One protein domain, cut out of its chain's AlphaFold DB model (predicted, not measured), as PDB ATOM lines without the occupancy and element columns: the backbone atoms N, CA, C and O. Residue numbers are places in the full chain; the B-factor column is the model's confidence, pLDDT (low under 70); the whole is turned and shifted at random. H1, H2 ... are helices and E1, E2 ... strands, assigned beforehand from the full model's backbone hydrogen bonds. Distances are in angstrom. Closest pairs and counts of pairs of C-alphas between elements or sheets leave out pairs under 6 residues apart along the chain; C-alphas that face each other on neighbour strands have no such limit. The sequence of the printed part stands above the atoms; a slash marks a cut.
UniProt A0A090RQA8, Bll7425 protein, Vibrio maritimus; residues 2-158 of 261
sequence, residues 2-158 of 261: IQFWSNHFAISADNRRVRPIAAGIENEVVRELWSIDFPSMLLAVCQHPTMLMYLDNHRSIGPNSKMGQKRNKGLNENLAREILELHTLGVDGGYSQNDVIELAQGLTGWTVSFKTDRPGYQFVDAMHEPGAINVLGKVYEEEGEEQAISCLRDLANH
ATOM      1  N   ILE A   2      10.791 -20.464  14.930       94.44
ATOM      2  CA  ILE A   2       9.694 -19.554  14.518       94.44
ATOM      3  C   ILE A   2       9.092 -19.945  13.161       94.44
ATOM      4  O   ILE A   2       7.919 -20.269  13.094       94.44
ATOM      5  N   GLN A   3       9.914 -20.063  12.112       91.75
ATOM      6  CA  GLN A   3       9.438 -20.470  10.782       91.75
ATOM      7  C   GLN A   3       8.723 -21.834  10.769       91.75
ATOM      8  O   GLN A   3       7.767 -22.014  10.023       91.75
ATOM      9  N   PHE A   4       9.180 -22.795  11.578       95.56
ATOM     10  CA  PHE A   4       8.553 -24.115  11.669       95.56
ATOM     11  C   PHE A   4       7.129 -24.003  12.227       95.56
ATOM     12  O   PHE A   4       6.195 -24.514  11.613       95.56
ATOM     13  N   TRP A   5       6.957 -23.283  13.336       97.75
ATOM     14  CA  TRP A   5       5.653 -23.100  13.978       97.75
ATOM     15  C   TRP A   5       4.728 -22.170  13.194       97.75
ATOM     16  O   TRP A   5       3.554 -22.492  13.041       97.75
ATOM     17  N   SER A   6       5.251 -21.092  12.599       95.25
ATOM     18  CA  SER A   6       4.491 -20.250  11.667       95.25
ATOM     19  C   SER A   6       3.958 -21.058  10.484       95.25
ATOM     20  O   SER A   6       2.841 -20.831  10.035       95.25
ATOM     21  N   ASN A   7       4.737 -22.022   9.981       94.69
ATOM     22  CA  ASN A   7       4.286 -22.923   8.925       94.69
ATOM     23  C   ASN A   7       3.291 -23.975   9.442       94.69
ATOM     24  O   ASN A   7       2.387 -24.370   8.715       94.69
ATOM     25  N   HIS A   8       3.454 -24.448  10.679       97.62
ATOM     26  CA  HIS A   8       2.546 -25.418  11.292       97.62
ATOM     27  C   HIS A   8       1.133 -24.841  11.497       97.62
ATOM     28  O   HIS A   8       0.156 -25.524  11.203       97.62
ATOM     29  N   PHE A   9       1.032 -23.579  11.922       97.56
ATOM     30  CA  PHE A   9      -0.228 -22.852  12.125       97.56
ATOM     31  C   PHE A   9      -0.533 -21.857  10.994       97.56
ATOM     32  O   PHE A   9      -1.101 -20.788  11.226       97.56
ATOM     33  N   ALA A  10      -0.089 -22.163   9.771       92.75
ATOM     34  CA  ALA A  10      -0.098 -21.207   8.673       92.75
ATOM     35  C   ALA A  10      -1.506 -20.680   8.354       92.75
ATOM     36  O   ALA A  10      -2.450 -21.435   8.130       92.75
ATOM     37  N   ILE A  11      -1.609 -19.356   8.239       90.88
ATOM     38  CA  ILE A  11      -2.809 -18.655   7.780       90.88
ATOM     39  C   ILE A  11      -2.573 -18.175   6.350       90.88
ATOM     40  O   ILE A  11      -1.601 -17.467   6.078       90.88
ATOM     41  N   SER A  12      -3.478 -18.505   5.426       87.31
ATOM     42  CA  SER A  12      -3.378 -17.995   4.055       87.31
ATOM     43  C   SER A  12      -3.674 -16.493   3.989       87.31
ATOM     44  O   SER A  12      -4.778 -16.034   4.302       87.31
ATOM     45  N   ALA A  13      -2.698 -15.722   3.504       83.19
ATOM     46  CA  ALA A  13      -2.822 -14.280   3.278       83.19
ATOM     47  C   ALA A  13      -3.747 -13.915   2.095       83.19
ATOM     48  O   ALA A  13      -4.098 -12.741   1.927       83.19
ATOM     49  N   ASP A  14      -4.179 -14.901   1.300       86.06
ATOM     50  CA  ASP A  14      -5.146 -14.706   0.215       86.06
ATOM     51  C   ASP A  14      -6.570 -14.485   0.746       86.06
ATOM     52  O   ASP A  14      -7.417 -13.882   0.073       86.06
ATOM     53  N   ASN A  15      -6.840 -14.901   1.989       85.38
ATOM     54  CA  ASN A  15      -8.100 -14.612   2.651       85.38
ATOM     55  C   ASN A  15      -8.173 -13.120   3.019       85.38
ATOM     56  O   ASN A  15      -7.630 -12.652   4.022       85.38
ATOM     57  N   ARG A  16      -8.918 -12.363   2.206       87.56
ATOM     58  CA  ARG A  16      -9.088 -10.906   2.340       87.56
ATOM     59  C   ARG A  16      -9.556 -10.450   3.724       87.56
ATOM     60  O   ARG A  16      -9.241  -9.324   4.093       87.56
ATOM     61  N   ARG A  17     -10.310 -11.277   4.466       86.31
ATOM     62  CA  ARG A  17     -10.831 -10.910   5.797       86.31
ATOM     63  C   ARG A  17      -9.729 -10.873   6.850       86.31
ATOM     64  O   ARG A  17      -9.757 -10.000   7.706       86.31
ATOM     65  N   VAL A  18      -8.783 -11.808   6.775       91.12
ATOM     66  CA  VAL A  18      -7.701 -11.941   7.761       91.12
ATOM     67  C   VAL A  18      -6.375 -11.375   7.275       91.12
ATOM     68  O   VAL A  18      -5.488 -11.179   8.089       91.12
ATOM     69  N   ARG A  19      -6.234 -11.032   5.985       90.88
ATOM     70  CA  ARG A  19      -5.007 -10.449   5.417       90.88
ATOM     71  C   ARG A  19      -4.376  -9.327   6.265       90.88
ATOM     72  O   ARG A  19      -3.159  -9.372   6.422       90.88
ATOM     73  N   PRO A  20      -5.125  -8.355   6.829       91.50
ATOM     74  CA  PRO A  20      -4.529  -7.305   7.664       91.50
ATOM     75  C   PRO A  20      -3.891  -7.815   8.965       91.50
ATOM     76  O   PRO A  20      -3.019  -7.150   9.508       91.50
ATOM     77  N   ILE A  21      -4.323  -8.982   9.449       91.75
ATOM     78  CA  ILE A  21      -3.918  -9.598  10.722       91.75
ATOM     79  C   ILE A  21      -3.295 -10.990  10.525       91.75
ATOM     80  O   ILE A  21      -3.146 -11.756  11.477       91.75
ATOM     81  N   ALA A  22      -2.929 -11.351   9.288       89.19
ATOM     82  CA  ALA A  22      -2.452 -12.692   8.945       89.19
ATOM     83  C   ALA A  22      -1.132 -13.037   9.653       89.19
ATOM     84  O   ALA A  22      -0.895 -14.194   9.981       89.19
ATOM     85  N   ALA A  23      -0.311 -12.026   9.948       92.62
ATOM     86  CA  ALA A  23       0.928 -12.185  10.705       92.62
ATOM     87  C   ALA A  23       0.724 -12.262  12.233       92.62
ATOM     88  O   ALA A  23       1.698 -12.480  12.947       92.62
ATOM     89  N   GLY A  24      -0.507 -12.094  12.739       93.56
ATOM     90  CA  GLY A  24      -0.798 -12.065  14.180       93.56
ATOM     91  C   GLY A  24      -0.388 -13.355  14.889       93.56
ATOM     92  O   GLY A  24       0.328 -13.302  15.876       93.56
ATOM     93  N   ILE A  25      -0.694 -14.524  14.308       96.31
ATOM     94  CA  ILE A  25      -0.286 -15.822  14.878       96.31
ATOM     95  C   ILE A  25       1.234 -15.916  15.050       96.31
ATOM     96  O   ILE A  25       1.714 -16.326  16.105       96.31
ATOM     97  N   GLU A  26       2.013 -15.517  14.039       96.25
ATOM     98  CA  GLU A  26       3.471 -15.524  14.170       96.25
ATOM     99  C   GLU A  26       3.935 -14.533  15.245       96.25
ATOM    100  O   GLU A  26       4.743 -14.883  16.106       96.25
ATOM    101  N   ASN A  27       3.452 -13.293  15.165       95.75
ATOM    102  CA  ASN A  27       3.992 -12.185  15.942       95.75
ATOM    103  C   ASN A  27       3.583 -12.211  17.413       95.75
ATOM    104  O   ASN A  27       4.397 -11.849  18.256       95.75
ATOM    105  N   GLU A  28       2.352 -12.628  17.692       96.38
ATOM    106  CA  GLU A  28       1.714 -12.535  19.007       96.38
ATOM    107  C   GLU A  28       1.699 -13.887  19.725       96.38
ATOM    108  O   GLU A  28       1.691 -13.920  20.946       96.38
ATOM    109  N   VAL A  29       1.739 -15.015  19.000       97.94
ATOM    110  CA  VAL A  29       1.689 -16.350  19.622       97.94
ATOM    111  C   VAL A  29       3.011 -17.090  19.473       97.94
ATOM    112  O   VAL A  29       3.664 -17.423  20.462       97.94
ATOM    113  N   VAL A  30       3.453 -17.340  18.238       98.06
ATOM    114  CA  VAL A  30       4.644 -18.167  17.990       98.06
ATOM    115  C   VAL A  30       5.895 -17.526  18.591       98.06
ATOM    116  O   VAL A  30       6.682 -18.216  19.234       98.06
ATOM    117  N   ARG A  31       6.103 -16.216  18.413       97.44
ATOM    118  CA  ARG A  31       7.279 -15.521  18.968       97.44
ATOM    119  C   ARG A  31       7.321 -15.505  20.492       97.44
ATOM    120  O   ARG A  31       8.424 -15.493  21.036       97.44
ATOM    121  N   GLU A  32       6.171 -15.544  21.153       97.75
ATOM    122  CA  GLU A  32       6.086 -15.567  22.613       97.75
ATOM    123  C   GLU A  32       6.245 -16.988  23.172       97.75
ATOM    124  O   GLU A  32       6.944 -17.189  24.162       97.75
ATOM    125  N   LEU A  33       5.659 -17.990  22.505       98.25
ATOM    126  CA  LEU A  33       5.510 -19.340  23.061       98.25
ATOM    127  C   LEU A  33       6.438 -20.399  22.454       98.25
ATOM    128  O   LEU A  33       6.459 -21.527  22.942       98.25
ATOM    129  N   TRP A  34       7.245 -20.083  21.427       97.38
ATOM    130  CA  TRP A  34       8.093 -21.083  20.750       97.38
ATOM    131  C   TRP A  34       9.021 -21.865  21.686       97.38
ATOM    132  O   TRP A  34       9.413 -22.973  21.332       97.38
ATOM    133  N   SER A  35       9.400 -21.294  22.830       97.19
ATOM    134  CA  SER A  35      10.309 -21.880  23.820       97.19
ATOM    135  C   SER A  35       9.623 -22.343  25.108       97.19
ATOM    136  O   SER A  35      10.327 -22.674  26.057       97.19
ATOM    137  N   ILE A  36       8.290 -22.323  25.179       98.31
ATOM    138  CA  ILE A  36       7.546 -22.688  26.391       98.31
ATOM    139  C   ILE A  36       7.027 -24.123  26.245       98.31
ATOM    140  O   ILE A  36       7.797 -25.074  26.397       98.31
ATOM    141  N   ASP A  37       5.760 -24.293  25.883       98.56
ATOM    142  CA  ASP A  37       5.102 -25.582  25.728       98.56
ATOM    143  C   ASP A  37       4.077 -25.541  24.585       98.56
ATOM    144  O   ASP A  37       3.574 -24.480  24.196       98.56
ATOM    145  N   PHE A  38       3.807 -26.707  24.000       98.75
ATOM    146  CA  PHE A  38       2.840 -26.833  22.917       98.75
ATOM    147  C   PHE A  38       1.378 -26.663  23.361       98.75
ATOM    148  O   PHE A  38       0.662 -25.977  22.633       98.75
ATOM    149  N   PRO A  39       0.905 -27.206  24.503       98.69
ATOM    150  CA  PRO A  39      -0.463 -26.966  24.973       98.69
ATOM    151  C   PRO A  39      -0.856 -25.480  25.040       98.69
ATOM    152  O   PRO A  39      -1.899 -25.092  24.508       98.69
ATOM    153  N   SER A  40      -0.001 -24.632  25.614       98.69
ATOM    154  CA  SER A  40      -0.181 -23.180  25.680       98.69
ATOM    155  C   SER A  40      -0.192 -22.554  24.287       98.69
ATOM    156  O   SER A  40      -1.032 -21.703  23.999       98.69
ATOM    157  N   MET A  41       0.707 -22.992  23.398       98.75
ATOM    158  CA  MET A  41       0.756 -22.501  22.020       98.75
ATOM    159  C   MET A  41      -0.504 -22.872  21.234       98.75
ATOM    160  O   MET A  41      -1.083 -22.004  20.584       98.75
ATOM    161  N   LEU A  42      -0.953 -24.127  21.315       98.81
ATOM    162  CA  LEU A  42      -2.171 -24.606  20.664       98.81
ATOM    163  C   LEU A  42      -3.386 -23.807  21.140       98.81
ATOM    164  O   LEU A  42      -4.144 -23.302  20.314       98.81
ATOM    165  N   LEU A  43      -3.547 -23.648  22.456       98.75
ATOM    166  CA  LEU A  43      -4.658 -22.893  23.025       98.75
ATOM    167  C   LEU A  43      -4.649 -21.433  22.554       98.75
ATOM    168  O   LEU A  43      -5.662 -20.941  22.052       98.75
ATOM    169  N   ALA A  44      -3.497 -20.766  22.652       98.69
ATOM    170  CA  ALA A  44      -3.344 -19.379  22.227       98.69
ATOM    171  C   ALA A  44      -3.645 -19.203  20.730       98.69
ATOM    172  O   ALA A  44      -4.333 -18.256  20.355       98.69
ATOM    173  N   VAL A  45      -3.207 -20.134  19.872       98.62
ATOM    174  CA  VAL A  45      -3.553 -20.128  18.443       98.62
ATOM    175  C   VAL A  45      -5.058 -20.293  18.234       98.62
ATOM    176  O   VAL A  45      -5.649 -19.514  17.486       98.62
ATOM    177  N   CYS A  46      -5.691 -21.270  18.886       98.50
ATOM    178  CA  CYS A  46      -7.118 -21.560  18.719       98.50
ATOM    179  C   CYS A  46      -8.023 -20.411  19.192       98.50
ATOM    180  O   CYS A  46      -9.092 -20.203  18.617       98.50
ATOM    181  N   GLN A  47      -7.596 -19.639  20.195       98.38
ATOM    182  CA  GLN A  47      -8.317 -18.458  20.684       98.38
ATOM    183  C   GLN A  47      -7.988 -17.177  19.901       98.38
ATOM    184  O   GLN A  47      -8.715 -16.185  19.983       98.38
ATOM    185  N   HIS A  48      -6.916 -17.169  19.109       98.00
ATOM    186  CA  HIS A  48      -6.472 -15.963  18.425       98.00
ATOM    187  C   HIS A  48      -7.495 -15.495  17.366       98.00
ATOM    188  O   HIS A  48      -7.918 -16.291  16.515       98.00
ATOM    189  N   PRO A  49      -7.848 -14.190  17.310       96.94
ATOM    190  CA  PRO A  49      -8.838 -13.663  16.365       96.94
ATOM    191  C   PRO A  49      -8.580 -14.038  14.904       96.94
ATOM    192  O   PRO A  49      -9.512 -14.395  14.185       96.94
ATOM    193  N   THR A  50      -7.318 -14.013  14.464       96.56
ATOM    194  CA  THR A  50      -6.924 -14.452  13.114       96.56
ATOM    195  C   THR A  50      -7.356 -15.889  12.820       96.56
ATOM    196  O   THR A  50      -7.937 -16.115  11.763       96.56
ATOM    197  N   MET A  51      -7.137 -16.839  13.736       97.81
ATOM    198  CA  MET A  51      -7.490 -18.248  13.522       97.81
ATOM    199  C   MET A  51      -9.011 -18.447  13.532       97.81
ATOM    200  O   MET A  51      -9.580 -19.023  12.601       97.81
ATOM    201  N   LEU A  52      -9.698 -17.857  14.516       97.69
ATOM    202  CA  LEU A  52     -11.163 -17.889  14.625       97.69
ATOM    203  C   LEU A  52     -11.873 -17.270  13.410       97.69
ATOM    204  O   LEU A  52     -12.976 -17.682  13.037       97.69
ATOM    205  N   MET A  53     -11.275 -16.248  12.798       96.31
ATOM    206  CA  MET A  53     -11.786 -15.635  11.573       96.31
ATOM    207  C   MET A  53     -11.419 -16.424  10.321       96.31
ATOM    208  O   MET A  53     -12.238 -16.501   9.407       96.31
ATOM    209  N   TYR A  54     -10.216 -16.996  10.270       96.75
ATOM    210  CA  TYR A  54      -9.731 -17.763   9.128       96.75
ATOM    211  C   TYR A  54     -10.551 -19.037   8.911       96.75
ATOM    212  O   TYR A  54     -10.960 -19.306   7.784       96.75
ATOM    213  N   LEU A  55     -10.870 -19.741   9.999       97.06
ATOM    214  CA  LEU A  55     -11.649 -20.983   9.991       97.06
ATOM    215  C   LEU A  55     -13.142 -20.753  10.280       97.06
ATOM    216  O   LEU A  55     -13.908 -21.691  10.484       97.06
ATOM    217  N   ASP A  56     -13.577 -19.488  10.271       96.31
ATOM    218  CA  ASP A  56     -14.964 -19.060  10.481       96.31
ATOM    219  C   ASP A  56     -15.595 -19.546  11.820       96.31
ATOM    220  O   ASP A  56     -16.821 -19.500  11.972       96.31
ATOM    221  N   ASN A  57     -14.800 -19.938  12.830       97.94
ATOM    222  CA  ASN A  57     -15.308 -20.348  14.151       97.94
ATOM    223  C   ASN A  57     -15.991 -19.204  14.907       97.94
ATOM    224  O   ASN A  57     -16.960 -19.432  15.621       97.94
ATOM    225  N   HIS A  58     -15.594 -17.949  14.661       96.31
ATOM    226  CA  HIS A  58     -16.279 -16.778  15.228       96.31
ATOM    227  C   HIS A  58     -17.787 -16.715  14.902       96.31
ATOM    228  O   HIS A  58     -18.525 -15.942  15.520       96.31
ATOM    229  N   ARG A  59     -18.252 -17.497  13.917       95.12
ATOM    230  CA  ARG A  59     -19.660 -17.636  13.515       95.12
ATOM    231  C   ARG A  59     -20.313 -18.926  14.014       95.12
ATOM    232  O   ARG A  59     -21.524 -19.046  13.833       95.12
ATOM    233  N   SER A  60     -19.536 -19.846  14.583       97.00
ATOM    234  CA  SER A  60     -19.994 -21.136  15.094       97.00
ATOM    235  C   SER A  60     -20.894 -20.921  16.306       97.00
ATOM    236  O   SER A  60     -20.548 -20.198  17.243       97.00
ATOM    237  N   ILE A  61     -22.093 -21.494  16.251       97.19
ATOM    238  CA  ILE A  61     -23.105 -21.400  17.302       97.19
ATOM    239  C   ILE A  61     -23.630 -22.809  17.539       97.19
ATOM    240  O   ILE A  61     -24.014 -23.481  16.582       97.19
ATOM    241  N   GLY A  62     -23.677 -23.221  18.805       96.94
ATOM    242  CA  GLY A  62     -24.252 -24.497  19.201       96.94
ATOM    243  C   GLY A  62     -25.720 -24.567  18.778       96.94
ATOM    244  O   GLY A  62     -26.470 -23.632  19.098       96.94
ATOM    245  N   PRO A  63     -26.159 -25.601  18.039       94.94
ATOM    246  CA  PRO A  63     -27.543 -25.719  17.585       94.94
ATOM    247  C   PRO A  63     -28.552 -25.704  18.744       94.94
ATOM    248  O   PRO A  63     -29.631 -25.126  18.599       94.94
ATOM    249  N   ASN A  64     -28.182 -26.248  19.908       95.00
ATOM    250  CA  ASN A  64     -29.022 -26.283  21.104       95.00
ATOM    251  C   ASN A  64     -28.764 -25.106  22.060       95.00
ATOM    252  O   ASN A  64     -29.451 -24.985  23.074       95.00
ATOM    253  N   SER A  65     -27.843 -24.195  21.733       96.00
ATOM    254  CA  SER A  65     -27.590 -22.977  22.514       96.00
ATOM    255  C   SER A  65     -28.776 -21.998  22.501       96.00
ATOM    256  O   SER A  65     -29.615 -21.991  21.591       96.00
ATOM    257  N   LYS A  66     -28.804 -21.070  23.471       94.62
ATOM    258  CA  LYS A  66     -29.829 -20.007  23.571       94.62
ATOM    259  C   LYS A  66     -29.950 -19.191  22.275       94.62
ATOM    260  O   LYS A  66     -31.040 -18.727  21.931       94.62
ATOM    261  N   MET A  67     -28.836 -18.955  21.576       94.31
ATOM    262  CA  MET A  67     -28.813 -18.232  20.302       94.31
ATOM    263  C   MET A  67     -29.059 -19.135  19.092       94.31
ATOM    264  O   MET A  67     -29.681 -18.663  18.136       94.31
ATOM    265  N   GLY A  68     -28.615 -20.393  19.122       94.19
ATOM    266  CA  GLY A  68     -28.840 -21.378  18.059       94.19
ATOM    267  C   GLY A  68     -30.325 -21.603  17.811       94.19
ATOM    268  O   GLY A  68     -30.814 -21.342  16.708       94.19
ATOM    269  N   GLN A  69     -31.064 -21.897  18.884       92.38
ATOM    270  CA  GLN A  69     -32.514 -22.113  18.851       92.38
ATOM    271  C   GLN A  69     -33.298 -20.897  18.317       92.38
ATOM    272  O   GLN A  69     -34.353 -21.047  17.709       92.38
ATOM    273  N   LYS A  70     -32.783 -19.672  18.507       91.56
ATOM    274  CA  LYS A  70     -33.431 -18.432  18.035       91.56
ATOM    275  C   LYS A  70     -33.110 -18.081  16.586       91.56
ATOM    276  O   LYS A  70     -33.926 -17.450  15.919       91.56
ATOM    277  N   ARG A  71     -31.889 -18.370  16.126       85.88
ATOM    278  CA  ARG A  71     -31.353 -17.842  14.857       85.88
ATOM    279  C   ARG A  71     -31.308 -18.872  13.733       85.88
ATOM    280  O   ARG A  71     -30.957 -18.479  12.623       85.88
ATOM    281  N   ASN A  72     -31.620 -20.140  14.013       79.00
ATOM    282  CA  ASN A  72     -31.490 -21.262  13.077       79.00
ATOM    283  C   ASN A  72     -30.110 -21.281  12.386       79.00
ATOM    284  O   ASN A  72     -29.996 -21.422  11.169       79.00
ATOM    285  N   LYS A  73     -29.058 -21.013  13.171       79.12
ATOM    286  CA  LYS A  73     -27.666 -21.037  12.715       79.12
ATOM    287  C   LYS A  73     -27.020 -22.345  13.140       79.12
ATOM    288  O   LYS A  73     -27.303 -22.836  14.226       79.12
ATOM    289  N   GLY A  74     -26.174 -22.873  12.262       82.50
ATOM    290  CA  GLY A  74     -25.517 -24.156  12.447       82.50
ATOM    291  C   GLY A  74     -24.103 -24.049  13.004       82.50
ATOM    292  O   GLY A  74     -23.484 -22.979  13.024       82.50
ATOM    293  N   LEU A  75     -23.620 -25.218  13.399       93.94
ATOM    294  CA  LEU A  75     -22.255 -25.500  13.801       93.94
ATOM    295  C   LEU A  75     -21.288 -25.293  12.625       93.94
ATOM    296  O   LEU A  75     -21.607 -25.653  11.490       93.94
ATOM    297  N   ASN A  76     -20.111 -24.727  12.887       97.12
ATOM    298  CA  ASN A  76     -18.999 -24.731  11.938       97.12
ATOM    299  C   ASN A  76     -17.891 -25.641  12.475       97.12
ATOM    300  O   ASN A  76     -17.327 -25.366  13.529       97.12
ATOM    301  N   GLU A  77     -17.587 -26.703  11.735       97.50
ATOM    302  CA  GLU A  77     -16.628 -27.734  12.134       97.50
ATOM    303  C   GLU A  77     -15.189 -27.481  11.666       97.50
ATOM    304  O   GLU A  77     -14.288 -28.217  12.056       97.50
ATOM    305  N   ASN A  78     -14.948 -26.450  10.848       98.00
ATOM    306  CA  ASN A  78     -13.648 -26.251  10.203       98.00
ATOM    307  C   ASN A  78     -12.509 -26.128  11.220       98.00
ATOM    308  O   ASN A  78     -11.487 -26.781  11.060       98.00
ATOM    309  N   LEU A  79     -12.686 -25.340  12.288       98.56
ATOM    310  CA  LEU A  79     -11.651 -25.210  13.318       98.56
ATOM    311  C   LEU A  79     -11.383 -26.540  14.034       98.56
ATOM    312  O   LEU A  79     -10.226 -26.902  14.205       98.56
ATOM    313  N   ALA A  80     -12.427 -27.286  14.398       98.56
ATOM    314  CA  ALA A  80     -12.274 -28.590  15.041       98.56
ATOM    315  C   ALA A  80     -11.542 -29.594  14.142       98.56
ATOM    316  O   ALA A  80     -10.637 -30.292  14.598       98.56
ATOM    317  N   ARG A  81     -11.893 -29.626  12.851       98.56
ATOM    318  CA  ARG A  81     -11.227 -30.469  11.855       98.56
ATOM    319  C   ARG A  81      -9.747 -30.129  11.749       98.56
ATOM    320  O   ARG A  81      -8.921 -31.022  11.841       98.56
ATOM    321  N   GLU A  82      -9.412 -28.855  11.608       98.25
ATOM    322  CA  GLU A  82      -8.024 -28.394  11.481       98.25
ATOM    323  C   GLU A  82      -7.219 -28.661  12.759       98.25
ATOM    324  O   GLU A  82      -6.060 -29.075  12.685       98.25
ATOM    325  N   ILE A  83      -7.843 -28.509  13.935       98.69
ATOM    326  CA  ILE A  83      -7.231 -28.876  15.215       98.69
ATOM    327  C   ILE A  83      -6.842 -30.352  15.211       98.69
ATOM    328  O   ILE A  83      -5.678 -30.659  15.458       98.69
ATOM    329  N   LEU A  84      -7.781 -31.254  14.916       98.75
ATOM    330  CA  LEU A  84      -7.535 -32.698  14.937       98.75
ATOM    331  C   LEU A  84      -6.574 -33.131  13.816       98.75
ATOM    332  O   LEU A  84      -5.632 -33.880  14.062       98.75
ATOM    333  N   GLU A  85      -6.774 -32.626  12.600       98.06
ATOM    334  CA  GLU A  85      -6.075 -33.076  11.396       98.06
ATOM    335  C   GLU A  85      -4.689 -32.457  11.220       98.06
ATOM    336  O   GLU A  85      -3.725 -33.169  10.943       98.06
ATOM    337  N   LEU A  86      -4.572 -31.132  11.327       97.56
ATOM    338  CA  LEU A  86      -3.358 -30.414  10.930       97.56
ATOM    339  C   LEU A  86      -2.534 -29.934  12.119       97.56
ATOM    340  O   LEU A  86      -1.301 -29.864  12.016       97.56
ATOM    341  N   HIS A  87      -3.200 -29.580  13.217       98.25
ATOM    342  CA  HIS A  87      -2.542 -28.980  14.370       98.25
ATOM    343  C   HIS A  87      -2.161 -29.996  15.448       98.25
ATOM    344  O   HIS A  87      -1.216 -29.751  16.190       98.25
ATOM    345  N   THR A  88      -2.843 -31.141  15.532       98.75
ATOM    346  CA  THR A  88      -2.593 -32.135  16.588       98.75
ATOM    347  C   THR A  88      -2.307 -33.529  16.031       98.75
ATOM    348  O   THR A  88      -1.157 -33.830  15.714       98.75
ATOM    349  N   LEU A  89      -3.322 -34.379  15.903       98.19
ATOM    350  CA  LEU A  89      -3.188 -35.826  15.722       98.19
ATOM    351  C   LEU A  89      -2.634 -36.230  14.346       98.19
ATOM    352  O   LEU A  89      -2.112 -37.335  14.198       98.19
ATOM    353  N   GLY A  90      -2.739 -35.353  13.346       96.19
ATOM    354  CA  GLY A  90      -2.402 -35.673  11.963       96.19
ATOM    355  C   GLY A  90      -3.581 -36.293  11.204       96.19
ATOM    356  O   GLY A  90      -4.552 -36.754  11.802       96.19
ATOM    357  N   VAL A  91      -3.480 -36.354   9.872       92.75
ATOM    358  CA  VAL A  91      -4.532 -36.915   8.997       92.75
ATOM    359  C   VAL A  91      -4.895 -38.368   9.326       92.75
ATOM    360  O   VAL A  91      -6.065 -38.728   9.317       92.75
ATOM    361  N   ASP A  92      -3.908 -39.171   9.724       89.56
ATOM    362  CA  ASP A  92      -4.082 -40.570  10.136       89.56
ATOM    363  C   ASP A  92      -4.143 -40.716  11.671       89.56
ATOM    364  O   ASP A  92      -3.791 -41.751  12.235       89.56
ATOM    365  N   GLY A  93      -4.569 -39.657  12.368       89.50
ATOM    366  CA  GLY A  93      -4.527 -39.524  13.825       89.50
ATOM    367  C   GLY A  93      -5.514 -40.391  14.614       89.50
ATOM    368  O   GLY A  93      -5.502 -40.355  15.845       89.50
ATOM    369  N   GLY A  94      -6.358 -41.168  13.926       93.44
ATOM    370  CA  GLY A  94      -7.300 -42.116  14.528       93.44
ATOM    371  C   GLY A  94      -8.604 -41.508  15.057       93.44
ATOM    372  O   GLY A  94      -9.355 -42.209  15.729       93.44
ATOM    373  N   TYR A  95      -8.883 -40.237  14.758       97.56
ATOM    374  CA  TYR A  95     -10.151 -39.589  15.099       97.56
ATOM    375  C   TYR A  95     -11.216 -39.848  14.021       97.56
ATOM    376  O   TYR A  95     -10.919 -40.125  12.858       97.56
ATOM    377  N   SER A  96     -12.479 -39.760  14.416       97.69
ATOM    378  CA  SER A  96     -13.647 -39.941  13.558       97.69
ATOM    379  C   SER A  96     -14.292 -38.606  13.183       97.69
ATOM    380  O   SER A  96     -14.047 -37.566  13.791       97.69
ATOM    381  N   GLN A  97     -15.208 -38.636  12.212       97.88
ATOM    382  CA  GLN A  97     -16.059 -37.476  11.929       97.88
ATOM    383  C   GLN A  97     -16.918 -37.078  13.142       97.88
ATOM    384  O   GLN A  97     -17.260 -35.907  13.277       97.88
ATOM    385  N   ASN A  98     -17.257 -38.021  14.029       98.38
ATOM    386  CA  ASN A  98     -17.989 -37.689  15.250       98.38
ATOM    387  C   ASN A  98     -17.123 -36.844  16.189       98.38
ATOM    388  O   ASN A  98     -17.600 -35.836  16.687       98.38
ATOM    389  N   ASP A  99     -15.840 -37.180  16.347       98.62
ATOM    390  CA  ASP A  99     -14.912 -36.402  17.182       98.62
ATOM    391  C   ASP A  99     -14.757 -34.959  16.680       98.62
ATOM    392  O   ASP A  99     -14.662 -34.026  17.474       98.62
ATOM    393  N   VAL A 100     -14.796 -34.758  15.356       98.56
ATOM    394  CA  VAL A 100     -14.809 -33.419  14.745       98.56
ATOM    395  C   VAL A 100     -16.056 -32.635  15.165       98.56
ATOM    396  O   VAL A 100     -15.951 -31.462  15.514       98.56
ATOM    397  N   ILE A 101     -17.232 -33.268  15.134       98.44
ATOM    398  CA  ILE A 101     -18.503 -32.630  15.508       98.44
ATOM    399  C   ILE A 101     -18.522 -32.304  17.006       98.44
ATOM    400  O   ILE A 101     -18.874 -31.186  17.375       98.44
ATOM    401  N   GLU A 102     -18.098 -33.244  17.846       98.56
ATOM    402  CA  GLU A 102     -18.052 -33.113  19.309       98.56
ATOM    403  C   GLU A 102     -17.088 -31.998  19.735       98.56
ATOM    404  O   GLU A 102     -17.449 -31.097  20.492       98.56
ATOM    405  N   LEU A 103     -15.880 -31.961  19.163       98.75
ATOM    406  CA  LEU A 103     -14.950 -30.861  19.415       98.75
ATOM    407  C   LEU A 103     -15.499 -29.529  18.884       98.75
ATOM    408  O   LEU A 103     -15.357 -28.495  19.539       98.75
ATOM    409  N   ALA A 104     -16.150 -29.525  17.717       98.56
ATOM    410  CA  ALA A 104     -16.764 -28.314  17.183       98.56
ATOM    411  C   ALA A 104     -17.845 -27.770  18.121       98.56
ATOM    412  O   ALA A 104     -17.927 -26.554  18.280       98.56
ATOM    413  N   GLN A 105     -18.643 -28.640  18.752       98.31
ATOM    414  CA  GLN A 105     -19.621 -28.252  19.768       98.31
ATOM    415  C   GLN A 105     -18.934 -27.579  20.958       98.31
ATOM    416  O   GLN A 105     -19.318 -26.459  21.298       98.31
ATOM    417  N   GLY A 106     -17.858 -28.162  21.493       98.31
ATOM    418  CA  GLY A 106     -17.077 -27.544  22.573       98.31
ATOM    419  C   GLY A 106     -16.499 -26.169  22.211       98.31
ATOM    420  O   GLY A 106     -16.463 -25.258  23.034       98.31
ATOM    421  N   LEU A 107     -16.097 -25.971  20.953       98.56
ATOM    422  CA  LEU A 107     -15.530 -24.705  20.461       98.56
ATOM    423  C   LEU A 107     -16.577 -23.622  20.160       98.56
ATOM    424  O   LEU A 107     -16.226 -22.484  19.820       98.56
ATOM    425  N   THR A 108     -17.872 -23.935  20.237       98.31
ATOM    426  CA  THR A 108     -18.915 -22.921  20.033       98.31
ATOM    427  C   THR A 108     -18.863 -21.851  21.122       98.31
ATOM    428  O   THR A 108     -18.472 -22.090  22.261       98.31
ATOM    429  N   GLY A 109     -19.234 -20.622  20.767       97.06
ATOM    430  CA  GLY A 109     -19.127 -19.474  21.672       97.06
ATOM    431  C   GLY A 109     -17.747 -18.818  21.712       97.06
ATOM    432  O   GLY A 109     -17.675 -17.651  22.097       97.06
ATOM    433  N   TRP A 110     -16.692 -19.475  21.223       98.31
ATOM    434  CA  TRP A 110     -15.385 -18.852  20.996       98.31
ATOM    435  C   TRP A 110     -15.474 -17.929  19.778       98.31
ATOM    436  O   TRP A 110     -15.594 -18.371  18.632       98.31
ATOM    437  N   THR A 111     -15.467 -16.619  20.009       97.50
ATOM    438  CA  THR A 111     -15.724 -15.630  18.960       97.50
ATOM    439  C   THR A 111     -14.825 -14.404  19.076       97.50
ATOM    440  O   THR A 111     -13.947 -14.317  19.929       97.50
ATOM    441  N   VAL A 112     -15.019 -13.456  18.160       97.06
ATOM    442  CA  VAL A 112     -14.244 -12.222  18.071       97.06
ATOM    443  C   VAL A 112     -15.168 -11.034  18.311       97.06
ATOM    444  O   VAL A 112     -16.147 -10.822  17.589       97.06
ATOM    445  N   SER A 113     -14.851 -10.243  19.330       96.25
ATOM    446  CA  SER A 113     -15.404  -8.911  19.522       96.25
ATOM    447  C   SER A 113     -14.762  -7.943  18.530       96.25
ATOM    448  O   SER A 113     -13.543  -7.809  18.462       96.25
ATOM    449  N   PHE A 114     -15.602  -7.224  17.786       92.12
ATOM    450  CA  PHE A 114     -15.191  -6.124  16.904       92.12
ATOM    451  C   PHE A 114     -15.505  -4.749  17.507       92.12
ATOM    452  O   PHE A 114     -15.478  -3.739  16.803       92.12
ATOM    453  N   LYS A 115     -15.873  -4.699  18.792       92.44
ATOM    454  CA  LYS A 115     -16.138  -3.429  19.469       92.44
ATOM    455  C   LYS A 115     -14.821  -2.689  19.689       92.44
ATOM    456  O   LYS A 115     -13.824  -3.300  20.057       92.44
ATOM    457  N   THR A 116     -14.828  -1.378  19.479       87.25
ATOM    458  CA  THR A 116     -13.632  -0.529  19.580       87.25
ATOM    459  C   THR A 116     -13.045  -0.459  20.986       87.25
ATOM    460  O   THR A 116     -11.848  -0.244  21.120       87.25
ATOM    461  N   ASP A 117     -13.858  -0.630  22.026       90.00
ATOM    462  CA  ASP A 117     -13.432  -0.574  23.426       90.00
ATOM    463  C   ASP A 117     -12.776  -1.873  23.911       90.00
ATOM    464  O   ASP A 117     -11.938  -1.834  24.811       90.00
ATOM    465  N   ARG A 118     -13.155  -3.019  23.331       87.38
ATOM    466  CA  ARG A 118     -12.624  -4.352  23.659       87.38
ATOM    467  C   ARG A 118     -12.601  -5.251  22.416       87.38
ATOM    468  O   ARG A 118     -13.450  -6.143  22.306       87.38
ATOM    469  N   PRO A 119     -11.703  -5.004  21.450       92.00
ATOM    470  CA  PRO A 119     -11.552  -5.881  20.299       92.00
ATOM    471  C   PRO A 119     -10.798  -7.159  20.692       92.00
ATOM    472  O   PRO A 119      -9.977  -7.139  21.605       92.00
ATOM    473  N   GLY A 120     -11.041  -8.254  19.974       95.00
ATOM    474  CA  GLY A 120     -10.282  -9.499  20.127       95.00
ATOM    475  C   GLY A 120     -11.129 -10.683  20.574       95.00
ATOM    476  O   GLY A 120     -12.344 -10.699  20.376       95.00
ATOM    477  N   TYR A 121     -10.473 -11.700  21.123       97.44
ATOM    478  CA  TYR A 121     -11.118 -12.926  21.581       97.44
ATOM    479  C   TYR A 121     -12.173 -12.654  22.662       97.44
ATOM    480  O   TYR A 121     -11.982 -11.808  23.536       97.44
ATOM    481  N   GLN A 122     -13.284 -13.383  22.607       97.31
ATOM    482  CA  GLN A 122     -14.250 -13.457  23.696       97.31
ATOM    483  C   GLN A 122     -14.983 -14.800  23.673       97.31
ATOM    484  O   GLN A 122     -15.288 -15.332  22.601       97.31
ATOM    485  N   PHE A 123     -15.369 -15.275  24.853       98.12
ATOM    486  CA  PHE A 123     -16.318 -16.369  25.006       98.12
ATOM    487  C   PHE A 123     -17.745 -15.836  25.212       98.12
ATOM    488  O   PHE A 123     -17.979 -14.933  26.020       98.12
ATOM    489  N   VAL A 124     -18.717 -16.384  24.477       97.62
ATOM    490  CA  VAL A 124     -20.141 -16.026  24.583       97.62
ATOM    491  C   VAL A 124     -20.971 -17.260  24.934       97.62
ATOM    492  O   VAL A 124     -21.382 -18.003  24.044       97.62
ATOM    493  N   ASP A 125     -21.307 -17.408  26.219       97.69
ATOM    494  CA  ASP A 125     -22.140 -18.500  26.767       97.69
ATOM    495  C   ASP A 125     -23.420 -18.752  25.954       97.69
ATOM    496  O   ASP A 125     -23.770 -19.876  25.620       97.69
ATOM    497  N   ALA A 126     -24.110 -17.686  25.543       96.75
ATOM    498  CA  ALA A 126     -25.368 -17.815  24.813       96.75
ATOM    499  C   ALA A 126     -25.227 -18.461  23.416       96.75
ATOM    500  O   ALA A 126     -26.244 -18.850  22.837       96.75
ATOM    501  N   MET A 127     -24.008 -18.529  22.869       97.06
ATOM    502  CA  MET A 127     -23.676 -19.195  21.605       97.06
ATOM    503  C   MET A 127     -23.114 -20.607  21.805       97.06
ATOM    504  O   MET A 127     -23.012 -21.329  20.815       97.06
ATOM    505  N   HIS A 128     -22.735 -20.973  23.028       98.12
ATOM    506  CA  HIS A 128     -22.089 -22.243  23.334       98.12
ATOM    507  C   HIS A 128     -23.110 -23.386  23.411       98.12
ATOM    508  O   HIS A 128     -24.222 -23.210  23.920       98.12
ATOM    509  N   GLU A 129     -22.753 -24.532  22.844       97.44
ATOM    510  CA  GLU A 129     -23.541 -25.753  22.873       97.44
ATOM    511  C   GLU A 129     -23.601 -26.283  24.309       97.44
ATOM    512  O   GLU A 129     -22.563 -26.440  24.939       97.44
ATOM    513  N   PRO A 130     -24.797 -26.531  24.862       96.56
ATOM    514  CA  PRO A 130     -24.911 -27.079  26.202       96.56
ATOM    515  C   PRO A 130     -24.653 -28.591  26.218       96.56
ATOM    516  O   PRO A 130     -25.043 -29.304  25.294       96.56
ATOM    517  N   GLY A 131     -24.146 -29.083  27.347       96.38
ATOM    518  CA  GLY A 131     -23.954 -30.511  27.606       96.38
ATOM    519  C   GLY A 131     -22.504 -30.956  27.451       96.38
ATOM    520  O   GLY A 131     -21.645 -30.191  27.023       96.38
ATOM    521  N   ALA A 132     -22.238 -32.198  27.849       97.81
ATOM    522  CA  ALA A 132     -20.917 -32.794  27.719       97.81
ATOM    523  C   ALA A 132     -20.613 -33.147  26.257       97.81
ATOM    524  O   ALA A 132     -21.517 -33.552  25.525       97.81
ATOM    525  N   ILE A 133     -19.339 -33.055  25.877       98.19
ATOM    526  CA  ILE A 133     -18.832 -33.553  24.592       98.19
ATOM    527  C   ILE A 133     -18.002 -34.818  24.805       98.19
ATOM    528  O   ILE A 133     -17.426 -35.022  25.878       98.19
ATOM    529  N   ASN A 134     -17.907 -35.663  23.782       98.44
ATOM    530  CA  ASN A 134     -17.074 -36.862  23.789       98.44
ATOM    531  C   ASN A 134     -16.072 -36.839  22.634       98.44
ATOM    532  O   ASN A 134     -16.441 -37.037  21.479       98.44
ATOM    533  N   VAL A 135     -14.796 -36.639  22.955       98.44
ATOM    534  CA  VAL A 135     -13.713 -36.575  21.968       98.44
ATOM    535  C   VAL A 135     -12.715 -37.685  22.270       98.44
ATOM    536  O   VAL A 135     -12.205 -37.791  23.386       98.44
ATOM    537  N   LEU A 136     -12.447 -38.538  21.279       97.56
ATOM    538  CA  LEU A 136     -11.567 -39.709  21.380       97.56
ATOM    539  C   LEU A 136     -11.951 -40.673  22.517       97.56
ATOM    540  O   LEU A 136     -11.097 -41.310  23.133       97.56
ATOM    541  N   GLY A 137     -13.249 -40.782  22.812       97.06
ATOM    542  CA  GLY A 137     -13.763 -41.634  23.885       97.06
ATOM    543  C   GLY A 137     -13.626 -41.043  25.293       97.06
ATOM    544  O   GLY A 137     -14.015 -41.713  26.253       97.06
ATOM    545  N   LYS A 138     -13.098 -39.818  25.439       98.19
ATOM    546  CA  LYS A 138     -13.070 -39.075  26.704       98.19
ATOM    547  C   LYS A 138     -14.220 -38.071  26.746       98.19
ATOM    548  O   LYS A 138     -14.404 -37.278  25.825       98.19
ATOM    549  N   VAL A 139     -14.975 -38.106  27.842       98.56
ATOM    550  CA  VAL A 139     -16.089 -37.186  28.103       98.56
ATOM    551  C   VAL A 139     -15.577 -35.950  28.839       98.56
ATOM    552  O   VAL A 139     -14.848 -36.083  29.824       98.56
ATOM    553  N   TYR A 140     -15.989 -34.774  28.372       98.44
ATOM    554  CA  TYR A 140     -15.693 -33.470  28.966       98.44
ATOM    555  C   TYR A 140     -16.990 -32.849  29.485       98.44
ATOM    556  O   TYR A 140     -17.838 -32.409  28.703       98.44
ATOM    557  N   GLU A 141     -17.171 -32.873  30.806       97.88
ATOM    558  CA  GLU A 141     -18.383 -32.400  31.496       97.88
ATOM    559  C   GLU A 141     -18.279 -30.942  31.960       97.88
ATOM    560  O   GLU A 141     -19.246 -30.397  32.492       97.88
ATOM    561  N   GLU A 142     -17.115 -30.311  31.794       97.12
ATOM    562  CA  GLU A 142     -16.920 -28.911  32.145       97.12
ATOM    563  C   GLU A 142     -17.907 -28.012  31.391       97.12
ATOM    564  O   GLU A 142     -18.258 -28.260  30.238       97.12
ATOM    565  N   GLU A 143     -18.356 -26.944  32.051       92.38
ATOM    566  CA  GLU A 143     -19.267 -25.977  31.448       92.38
ATOM    567  C   GLU A 143     -18.505 -24.821  30.795       92.38
ATOM    568  O   GLU A 143     -17.502 -24.318  31.314       92.38
ATOM    569  N   GLY A 144     -19.051 -24.330  29.685       95.38
ATOM    570  CA  GLY A 144     -18.582 -23.116  29.042       95.38
ATOM    571  C   GLY A 144     -17.191 -23.265  28.432       95.38
ATOM    572  O   GLY A 144     -16.853 -24.274  27.823       95.38
ATOM    573  N   GLU A 145     -16.377 -22.219  28.563       96.81
ATOM    574  CA  GLU A 145     -15.095 -22.134  27.863       96.81
ATOM    575  C   GLU A 145     -14.109 -23.245  28.254       96.81
ATOM    576  O   GLU A 145     -13.379 -23.738  27.392       96.81
ATOM    577  N   GLU A 146     -14.106 -23.661  29.527       98.06
ATOM    578  CA  GLU A 146     -13.123 -24.622  30.042       98.06
ATOM    579  C   GLU A 146     -13.262 -26.001  29.380       98.06
ATOM    580  O   GLU A 146     -12.266 -26.700  29.245       98.06
ATOM    581  N   GLN A 147     -14.447 -26.364  28.874       97.94
ATOM    582  CA  GLN A 147     -14.681 -27.647  28.201       97.94
ATOM    583  C   GLN A 147     -13.723 -27.877  27.028       97.94
ATOM    584  O   GLN A 147     -13.014 -28.885  26.961       97.94
ATOM    585  N   ALA A 148     -13.655 -26.910  26.111       98.06
ATOM    586  CA  ALA A 148     -12.738 -26.984  24.982       98.06
ATOM    587  C   ALA A 148     -11.281 -26.766  25.414       98.06
ATOM    588  O   ALA A 148     -10.390 -27.372  24.825       98.06
ATOM    589  N   ILE A 149     -11.015 -25.965  26.455       98.75
ATOM    590  CA  ILE A 149      -9.655 -25.781  26.990       98.75
ATOM    591  C   ILE A 149      -9.092 -27.110  27.517       98.75
ATOM    592  O   ILE A 149      -7.981 -27.487  27.137       98.75
ATOM    593  N   SER A 150      -9.851 -27.836  28.344       98.50
ATOM    594  CA  SER A 150      -9.493 -29.170  28.840       98.50
ATOM    595  C   SER A 150      -9.232 -30.135  27.685       98.50
ATOM    596  O   SER A 150      -8.184 -30.784  27.646       98.50
ATOM    597  N   CYS A 151     -10.131 -30.174  26.697       98.69
ATOM    598  CA  CYS A 151      -9.979 -31.038  25.529       98.69
ATOM    599  C   CYS A 151      -8.712 -30.716  24.718       98.69
ATOM    600  O   CYS A 151      -7.944 -31.617  24.381       98.69
ATOM    601  N   LEU A 152      -8.421 -29.435  24.468       98.81
ATOM    602  CA  LEU A 152      -7.213 -29.021  23.748       98.81
ATOM    603  C   LEU A 152      -5.922 -29.365  24.498       98.81
ATOM    604  O   LEU A 152      -4.944 -29.757  23.861       98.81
ATOM    605  N   ARG A 153      -5.901 -29.247  25.832       98.56
ATOM    606  CA  ARG A 153      -4.738 -29.638  26.647       98.56
ATOM    607  C   ARG A 153      -4.455 -31.136  26.551       98.56
ATOM    608  O   ARG A 153      -3.295 -31.525  26.426       98.56
ATOM    609  N   ASP A 154      -5.495 -31.967  26.559       98.50
ATOM    610  CA  ASP A 154      -5.336 -33.410  26.364       98.50
ATOM    611  C   ASP A 154      -4.873 -33.742  24.943       98.50
ATOM    612  O   ASP A 154      -3.939 -34.524  24.768       98.50
ATOM    613  N   LEU A 155      -5.476 -33.119  23.924       98.75
ATOM    614  CA  LEU A 155      -5.076 -33.307  22.528       98.75
ATOM    615  C   LEU A 155      -3.609 -32.919  22.305       98.75
ATOM    616  O   LEU A 155      -2.894 -33.629  21.601       98.75
ATOM    617  N   ALA A 156      -3.133 -31.842  22.931       98.69
ATOM    618  CA  ALA A 156      -1.739 -31.405  22.854       98.69
ATOM    619  C   ALA A 156      -0.742 -32.424  23.440       98.69
ATOM    620  O   ALA A 156       0.394 -32.524  22.965       98.69
ATOM    621  N   ASN A 157      -1.174 -33.196  24.439       97.69
ATOM    622  CA  ASN A 157      -0.373 -34.216  25.117       97.69
ATOM    623  C   ASN A 157      -0.662 -35.646  24.640       97.69
ATOM    624  O   ASN A 157      -0.066 -36.600  25.139       97.69
ATOM    625  N   HIS A 158      -1.543 -35.810  23.655       98.38
ATOM    626  CA  HIS A 158      -1.863 -37.111  23.093       98.38
ATOM    627  C   HIS A 158      -0.650 -37.713  22.362       98.38
ATOM    628  O   HIS A 158       0.075 -37.019  21.646       98.38
TER     629      HIS A 158
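This is residues 2 to 158 of the 261 residues of the protein "Bll7425 protein" of Vibrio maritimus (UniProt A0A090RQA8). Three helices, H3, H6 and H8, lie side by side as the core, and H7 crosses beside them, packing on H6 and H8. H1 and H2 cover the H3 side of this core; H4 and the hairpin E1 E2 pack together near the end of H3, the small hairpin E3 E4 packs on H7 and H8, and H5 lies far out in a loop. The printed part has 157 residues, with eight named helices and four named strands in the order H1 H2 H3 H4 H5 H6 H7 E1 E2 E3 E4 H8; each pair of strands is an antiparallel sheet of two. The class is mostly helix, and the whole is compact, with a radius of gyration of the C-alphas of 15.0 A and spans of 41 by 39 by 25 A.

H1, residues 2 to 8, begins at C-alpha 2 (9.694, -19.554, 14.518). H2 is residues 24 to 33, 13.1 A long, H3 is 38 to 47, 14.1 A, and H4 is 49 to 54. H5 is residues 68 to 71, with C-alpha 68 at (-28.840, -21.378, 18.059). H6 is 78 to 88, 14.1 A, and H7 is 97 to 106, 14.6 A. E1 is residues 110 to 113, E2 120 to 123, E3 133 to 135 and E4 138 to 140. H8, residues 145 to 157, is 19.2 A long and ends at C-alpha 157 (-0.373, -34.216, 25.117).

H3, H6 and H8 form a bundle, three helices running roughly along one another. H3 and H8 touch at Pro 39 and Ala 156, 5.1 A between C-alphas, at a steep tilt of 38 degrees, opposite ways. H6 is close to but not clearly touching H3, with C-alphas 42 and 87 closest at 7.7 A, and H8, with C-alphas 88 and 156 closest at 6.4 A. H7 touches H6, C-alphas 80 and 104 being closest at 5.0 A; the tilt of 71 degrees is only just about perpendicular. H2 and H3 are a helical hairpin, closest at C-alphas 33 and 41, 5.8 A. H1 touches H2, closest at C-alphas 6 and 26, 5.4 A. C-alphas 49 of H4 and 112 of E1 are 5.8 A apart. In the hairpin E1 and E2, N 113 and O 120 are 2.8 A apart; in E3 and E4, N 140 and O 133 are 2.9 A apart, both within hydrogen-bond range. In H1, H3, H4, H7 and H8 every O i to N i+4 pair is within hydrogen-bond range; H2 has 4 of 6, H6 has 5 of 7, and H5 is too short for one.

The C-alphas farthest apart, those of Ser 35 and Lys 70, are 44.3 A apart. The printed part has no cut. The links H1 to H2 and H4 to H5 are long. No printed residue has a pLDDT under 70.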